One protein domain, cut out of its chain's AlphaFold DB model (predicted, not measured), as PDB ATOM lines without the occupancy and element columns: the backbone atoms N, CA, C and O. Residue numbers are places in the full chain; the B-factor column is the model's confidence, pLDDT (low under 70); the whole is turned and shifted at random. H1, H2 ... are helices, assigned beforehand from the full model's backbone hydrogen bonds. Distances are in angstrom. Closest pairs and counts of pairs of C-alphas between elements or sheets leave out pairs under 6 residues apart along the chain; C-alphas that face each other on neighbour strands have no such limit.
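What this domain is: This is residues 2 to 48 of the 97 residues of an uncharacterized protein of Caballeronia sordidicola (UniProt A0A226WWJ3). A long helix, H1, and a shorter one, H2, make a slanted helical hairpin, and the small helix H3 turns from the end of H2 back to the beginning of H1. The two ends of the printed part lie side by side there, residues 2 to 3 pairing antiparallel with 46 to 47. The printed part has 47 residues with three named helices, in the order H1, H2, H3, and no named strand: all helix. It is compact, radius of gyration of the C-alphas 10.7 A, spanning 29 by 23 by 14 A.

How they stand to each other: H1, residues 4 to 18, touches H2, residues 26 to 34; the closest C-alphas, of Val 12 and Tyr 26, are 6.1 A apart. This hairpin runs opposite ways at a steep tilt of 44 degrees. H3, residues 36 to 42, only just touches H1, with 3 pairs of C-alphas within 8 A, and H1 touches it with residues 4 to 5 alone; the closest C-alphas, of Phe 5 and Tyr 42, are 5.0 A apart, and the lines are about perpendicular at 73 degrees. H2 and H3 only just touch, only at the corner, with 3 pairs within 8 A; the closest C-alphas are those of Ile 33 and Lys 39, 5.4 A. In H1, H2 and H3 every O i to N i+4 pair is within hydrogen-bond range.

Where its parts are: H1 is 21.1 A long from C-alpha 4 at (27.902, -45.954, 14.414). H2 measures 12.2 A, and H3 measures 9.9 A, ending at C-alpha 42 (27.350, -50.263, 11.942).

The domain as a whole: The C-alphas farthest apart, of Glu 21 and Gln 44, are 29.4 A apart. The printed part has no cut and no long link; no printed residue is under pLDDT 70.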
ATOM      1  N   THR A   2      34.443 -42.856  16.491       87.12
ATOM      2  CA  THR A   2      33.495 -43.808  17.090       87.12
ATOM      3  C   THR A   2      32.761 -44.499  15.945       87.12
ATOM      4  O   THR A   2      32.495 -43.857  14.922       87.12
ATOM      5  N   CYS A   3      32.487 -45.801  16.064       94.06
ATOM      6  CA  CYS A   3      31.645 -46.472  15.076       94.06
ATOM      7  C   CYS A   3      30.167 -46.148  15.332       94.06
ATOM      8  O   CYS A   3      29.770 -45.796  16.443       94.06
ATOM      9  N   GLN A   4      29.326 -46.275  14.308       94.75
ATOM     10  CA  GLN A   4      27.902 -45.954  14.414       94.75
ATOM     11  C   GLN A   4      27.195 -46.809  15.475       94.75
ATOM     12  O   GLN A   4      26.243 -46.340  16.100       94.75
ATOM     13  N   PHE A   5      27.657 -48.050  15.676       96.19
ATOM     14  CA  PHE A   5      27.131 -48.928  16.716       96.19
ATOM     15  C   PHE A   5      27.406 -48.358  18.109       96.19
ATOM     16  O   PHE A   5      26.461 -48.215  18.877       96.19
ATOM     17  N   ASP A   6      28.648 -47.964  18.400       95.38
ATOM     18  CA  ASP A   6      29.016 -47.394  19.702       95.38
ATOM     19  C   ASP A   6      28.227 -46.107  19.980       95.38
ATOM     20  O   ASP A   6      27.646 -45.965  21.050       95.38
ATOM     21  N   ALA A   7      28.083 -45.225  18.982       94.38
ATOM     22  CA  ALA A   7      27.273 -44.009  19.114       94.38
ATOM     23  C   ALA A   7      25.801 -44.308  19.464       94.38
ATOM     24  O   ALA A   7      25.191 -43.623  20.285       94.38
ATOM     25  N   PHE A   8      25.214 -45.337  18.847       96.19
ATOM     26  CA  PHE A   8      23.850 -45.763  19.157       96.19
ATOM     27  C   PHE A   8      23.742 -46.450  20.519       96.19
ATOM     28  O   PHE A   8      22.766 -46.216  21.231       96.19
ATOM     29  N   SER A   9      24.726 -47.262  20.898       96.69
ATOM     30  CA  SER A   9      24.797 -47.874  22.225       96.69
ATOM     31  C   SER A   9      24.893 -46.820  23.324       96.69
ATOM     32  O   SER A   9      24.144 -46.901  24.292       96.69
ATOM     33  N   ASP A  10      25.724 -45.795  23.148       96.12
ATOM     34  CA  ASP A  10      25.850 -44.690  24.100       96.12
ATOM     35  C   ASP A  10      24.541 -43.900  24.228       96.12
ATOM     36  O   ASP A  10      24.092 -43.615  25.340       96.12
ATOM     37  N   TYR A  11      23.870 -43.622  23.105       96.06
ATOM     38  CA  TYR A  11      22.551 -42.986  23.099       96.06
ATOM     39  C   TYR A  11      21.498 -43.811  23.860       96.06
ATOM     40  O   TYR A  11      20.725 -43.259  24.644       96.06
ATOM     41  N   VAL A  12      21.467 -45.133  23.654       97.38
ATOM     42  CA  VAL A  12      20.547 -46.051  24.350       97.38
ATOM     43  C   VAL A  12      20.854 -46.101  25.847       97.38
ATOM     44  O   VAL A  12      19.936 -45.951  26.648       97.38
ATOM     45  N   ASN A  13      22.126 -46.236  26.225       97.31
ATOM     46  CA  ASN A  13      22.556 -46.275  27.624       97.31
ATOM     47  C   ASN A  13      22.171 -44.988  28.370       97.31
ATOM     48  O   ASN A  13      21.676 -45.034  29.497       97.31
ATOM     49  N   GLU A  14      22.370 -43.832  27.737       97.44
ATOM     50  CA  GLU A  14      22.003 -42.545  28.323       97.44
ATOM     51  C   GLU A  14      20.483 -42.395  28.463       97.44
ATOM     52  O   GLU A  14      19.997 -41.948  29.505       97.44
ATOM     53  N   ALA A  15      19.719 -42.825  27.453       97.25
ATOM     54  CA  ALA A  15      18.261 -42.831  27.505       97.25
ATOM     55  C   ALA A  15      17.728 -43.730  28.636       97.25
ATOM     56  O   ALA A  15      16.857 -43.303  29.392       97.25
ATOM     57  N   GLU A  16      18.281 -44.933  28.812       96.81
ATOM     58  CA  GLU A  16      17.918 -45.841  29.913       96.81
ATOM     59  C   GLU A  16      18.242 -45.240  31.291       96.81
ATOM     60  O   GLU A  16      17.490 -45.443  32.246       96.81
ATOM     61  N   ARG A  17      19.314 -44.444  31.396       97.25
ATOM     62  CA  ARG A  17      19.719 -43.764  32.636       97.25
ATOM     63  C   ARG A  17      18.857 -42.544  32.971       97.25
ATOM     64  O   ARG A  17      18.596 -42.289  34.147       97.25
ATOM     65  N   LEU A  18      18.473 -41.753  31.968       96.38
ATOM     66  CA  LEU A  18      17.817 -40.451  32.149       96.38
ATOM     67  C   LEU A  18      16.295 -40.452  31.943       96.38
ATOM     68  O   LEU A  18      15.644 -39.443  32.263       96.38
ATOM     69  N   GLY A  19      15.744 -41.556  31.440       95.38
ATOM     70  CA  GLY A  19      14.327 -41.714  31.124       95.38
ATOM     71  C   GLY A  19      14.100 -41.793  29.611       95.38
ATOM     72  O   GLY A  19      14.149 -40.750  28.946       95.38
ATOM     73  N   PRO A  20      13.831 -42.988  29.047       93.44
ATOM     74  CA  PRO A  20      13.680 -43.189  27.605       93.44
ATOM     75  C   PRO A  20      12.578 -42.348  26.953       93.44
ATOM     76  O   PRO A  20      12.654 -42.024  25.772       93.44
ATOM     77  N   GLU A  21      11.570 -41.939  27.722       93.38
ATOM     78  CA  GLU A  21      10.469 -41.078  27.289       93.38
ATOM     79  C   GLU A  21      10.917 -39.693  26.789       93.38
ATOM     80  O   GLU A  21      10.191 -39.049  26.032       93.38
ATOM     81  N   LYS A  22      12.122 -39.241  27.163       92.75
ATOM     82  CA  LYS A  22      12.721 -37.982  26.680       92.75
ATOM     83  C   LYS A  22      13.461 -38.145  25.349       92.75
ATOM     84  O   LYS A  22      13.872 -37.154  24.750       92.75
ATOM     85  N   TYR A  23      13.631 -39.380  24.891       94.50
ATOM     86  CA  TYR A  23      14.472 -39.754  23.763       94.50
ATOM     87  C   TYR A  23      13.593 -40.332  22.659       94.50
ATOM     88  O   TYR A  23      13.374 -41.537  22.576       94.50
ATOM     89  N   SER A  24      13.100 -39.464  21.774       93.50
ATOM     90  CA  SER A  24      12.143 -39.825  20.715       93.50
ATOM     91  C   SER A  24      12.602 -40.978  19.814       93.50
ATOM     92  O   SER A  24      11.767 -41.718  19.300       93.50
ATOM     93  N   LEU A  25      13.916 -41.165  19.647       95.06
ATOM     94  CA  LEU A  25      14.490 -42.249  18.845       95.06
ATOM     95  C   LEU A  25      14.854 -43.512  19.643       95.06
ATOM     96  O   LEU A  25      15.304 -44.474  19.035       95.06
ATOM     97  N   TYR A  26      14.673 -43.550  20.969       95.81
ATOM     98  CA  TYR A  26      15.166 -44.641  21.828       95.81
ATOM     99  C   TYR A  26      14.782 -46.037  21.330       95.81
ATOM    100  O   TYR A  26      15.661 -46.857  21.071       95.81
ATOM    101  N   GLN A  27      13.482 -46.288  21.155       95.62
ATOM    102  CA  GLN A  27      12.986 -47.615  20.793       95.62
ATOM    103  C   GLN A  27      13.540 -48.064  19.435       95.62
ATOM    104  O   GLN A  27      14.053 -49.171  19.300       95.62
ATOM    105  N   TRP A  28      13.517 -47.163  18.449       96.88
ATOM    106  CA  TRP A  28      14.045 -47.435  17.115       96.88
ATOM    107  C   TRP A  28      15.558 -47.684  17.130       96.88
ATOM    108  O   TRP A  28      16.040 -48.594  16.452       96.88
ATOM    109  N   THR A  29      16.317 -46.897  17.901       95.44
ATOM    110  CA  THR A  29      17.773 -47.039  18.010       95.44
ATOM    111  C   THR A  29      18.138 -48.357  18.686       95.44
ATOM    112  O   THR A  29      19.016 -49.062  18.192       95.44
ATOM    113  N   LYS A  30      17.418 -48.739  19.748       96.75
ATOM    114  CA  LYS A  30      17.598 -50.015  20.452       96.75
ATOM    115  C   LYS A  30      17.357 -51.215  19.535       96.75
ATOM    116  O   LYS A  30      18.247 -52.039  19.352       96.75
ATOM    117  N   GLU A  31      16.214 -51.251  18.854       96.88
ATOM    118  CA  GLU A  31      15.902 -52.301  17.871       96.88
ATOM    119  C   GLU A  31      16.929 -52.350  16.730       96.88
ATOM    120  O   GLU A  31      17.261 -53.407  16.189       96.88
ATOM    121  N   THR A  32      17.461 -51.187  16.355       94.81
ATOM    122  CA  THR A  32      18.460 -51.055  15.298       94.81
ATOM    123  C   THR A  32      19.805 -51.674  15.683       94.81
ATOM    124  O   THR A  32      20.414 -52.313  14.823       94.81
ATOM    125  N   ILE A  33      20.256 -51.542  16.936       95.12
ATOM    126  CA  ILE A  33      21.507 -52.159  17.418       95.12
ATOM    127  C   ILE A  33      21.344 -53.627  17.842       95.12
ATOM    128  O   ILE A  33      22.320 -54.378  17.829       95.12
ATOM    129  N   GLU A  34      20.126 -54.057  18.180       95.88
ATOM    130  CA  GLU A  34      19.808 -55.460  18.481       95.88
ATOM    131  C   GLU A  34      19.701 -56.326  17.216       95.88
ATOM    132  O   GLU A  34      19.929 -57.535  17.272       95.88
ATOM    133  N   ASN A  35      19.416 -55.725  16.056       96.94
ATOM    134  CA  ASN A  35      19.405 -56.429  14.776       96.94
ATOM    135  C   ASN A  35      20.838 -56.848  14.355       96.94
ATOM    136  O   ASN A  35      21.672 -55.974  14.094       96.94
ATOM    137  N   PRO A  36      21.134 -58.157  14.205       95.62
ATOM    138  CA  PRO A  36      22.486 -58.637  13.902       95.62
ATOM    139  C   PRO A  36      23.070 -58.129  12.577       95.62
ATOM    140  O   PRO A  36      24.259 -57.816  12.513       95.62
ATOM    141  N   GLU A  37      22.250 -58.012  11.528       96.12
ATOM    142  CA  GLU A  37      22.693 -57.540  10.210       96.12
ATOM    143  C   GLU A  37      23.070 -56.057  10.261       96.12
ATOM    144  O   GLU A  37      24.128 -55.645   9.777       96.12
ATOM    145  N   LYS A  38      22.226 -55.248  10.910       94.06
ATOM    146  CA  LYS A  38      22.499 -53.823  11.111       94.06
ATOM    147  C   LYS A  38      23.720 -53.613  12.001       94.06
ATOM    148  O   LYS A  38      24.574 -52.797  11.664       94.06
ATOM    149  N   LYS A  39      23.847 -54.382  13.086       94.81
ATOM    150  CA  LYS A  39      25.012 -54.358  13.975       94.81
ATOM    151  C   LYS A  39      26.308 -54.620  13.210       94.81
ATOM    152  O   LYS A  39      27.242 -53.830  13.325       94.81
ATOM    153  N   ALA A  40      26.353 -55.672  12.391       95.19
ATOM    154  CA  ALA A  40      27.532 -55.994  11.589       95.19
ATOM    155  C   ALA A  40      27.938 -54.840  10.654       95.19
ATOM    156  O   ALA A  40      29.126 -54.547  10.518       95.19
ATOM    157  N   ARG A  41      26.961 -54.147  10.055       93.38
ATOM    158  CA  ARG A  41      27.203 -52.964   9.214       93.38
ATOM    159  C   ARG A  41      27.678 -51.748  10.017       93.38
ATOM    160  O   ARG A  41      28.597 -51.051   9.590       93.38
ATOM    161  N   TYR A  42      27.052 -51.461  11.154       94.50
ATOM    162  CA  TYR A  42      27.350 -50.263  11.942       94.50
ATOM    163  C   TYR A  42      28.660 -50.345  12.721       94.50
ATOM    164  O   TYR A  42      29.263 -49.308  12.972       94.50
ATOM    165  N   LEU A  43      29.147 -51.553  13.011       95.00
ATOM    166  CA  LEU A  43      30.509 -51.772  13.512       95.00
ATOM    167  C   LEU A  43      31.594 -51.391  12.488       95.00
ATOM    168  O   LEU A  43      32.733 -51.143  12.867       95.00
ATOM    169  N   GLN A  44      31.248 -51.334  11.199       94.25
ATOM    170  CA  GLN A  44      32.163 -50.992  10.103       94.25
ATOM    171  C   GLN A  44      31.962 -49.560   9.583       94.25
ATOM    172  O   GLN A  44      32.679 -49.111   8.693       94.25
ATOM    173  N   SER A  45      30.971 -48.837  10.112       94.38
ATOM    174  CA  SER A  45      30.646 -47.470   9.697       94.38
ATOM    175  C   SER A  45      31.142 -46.491  10.752       94.38
ATOM    176  O   SER A  45      30.785 -46.626  11.919       94.38
ATOM    177  N   PHE A  46      31.935 -45.501  10.351       93.75
ATOM    178  CA  PHE A  46      32.565 -44.554  11.271       93.75
ATOM    179  C   PHE A  46      32.241 -43.111  10.899       93.75
ATOM    180  O   PHE A  46      32.231 -42.760   9.718       93.75
ATOM    181  N   THR A  47      32.039 -42.284  11.924       92.38
ATOM    182  CA  THR A  47      31.878 -40.832  11.791       92.38
ATOM    183  C   THR A  47      33.172 -40.136  12.201       92.38
ATOM    184  O   THR A  47      33.805 -40.488  13.206       92.38
ATOM    185  N   LEU A  48      33.583 -39.152  11.402       92.44
ATOM    186  CA  LEU A  48      34.779 -38.353  11.643       92.44
ATOM    187  C   LEU A  48      34.411 -37.080  12.397       92.44
ATOM    188  O   LEU A  48      33.481 -36.380  12.011       92.44
TER     189      LEU A  48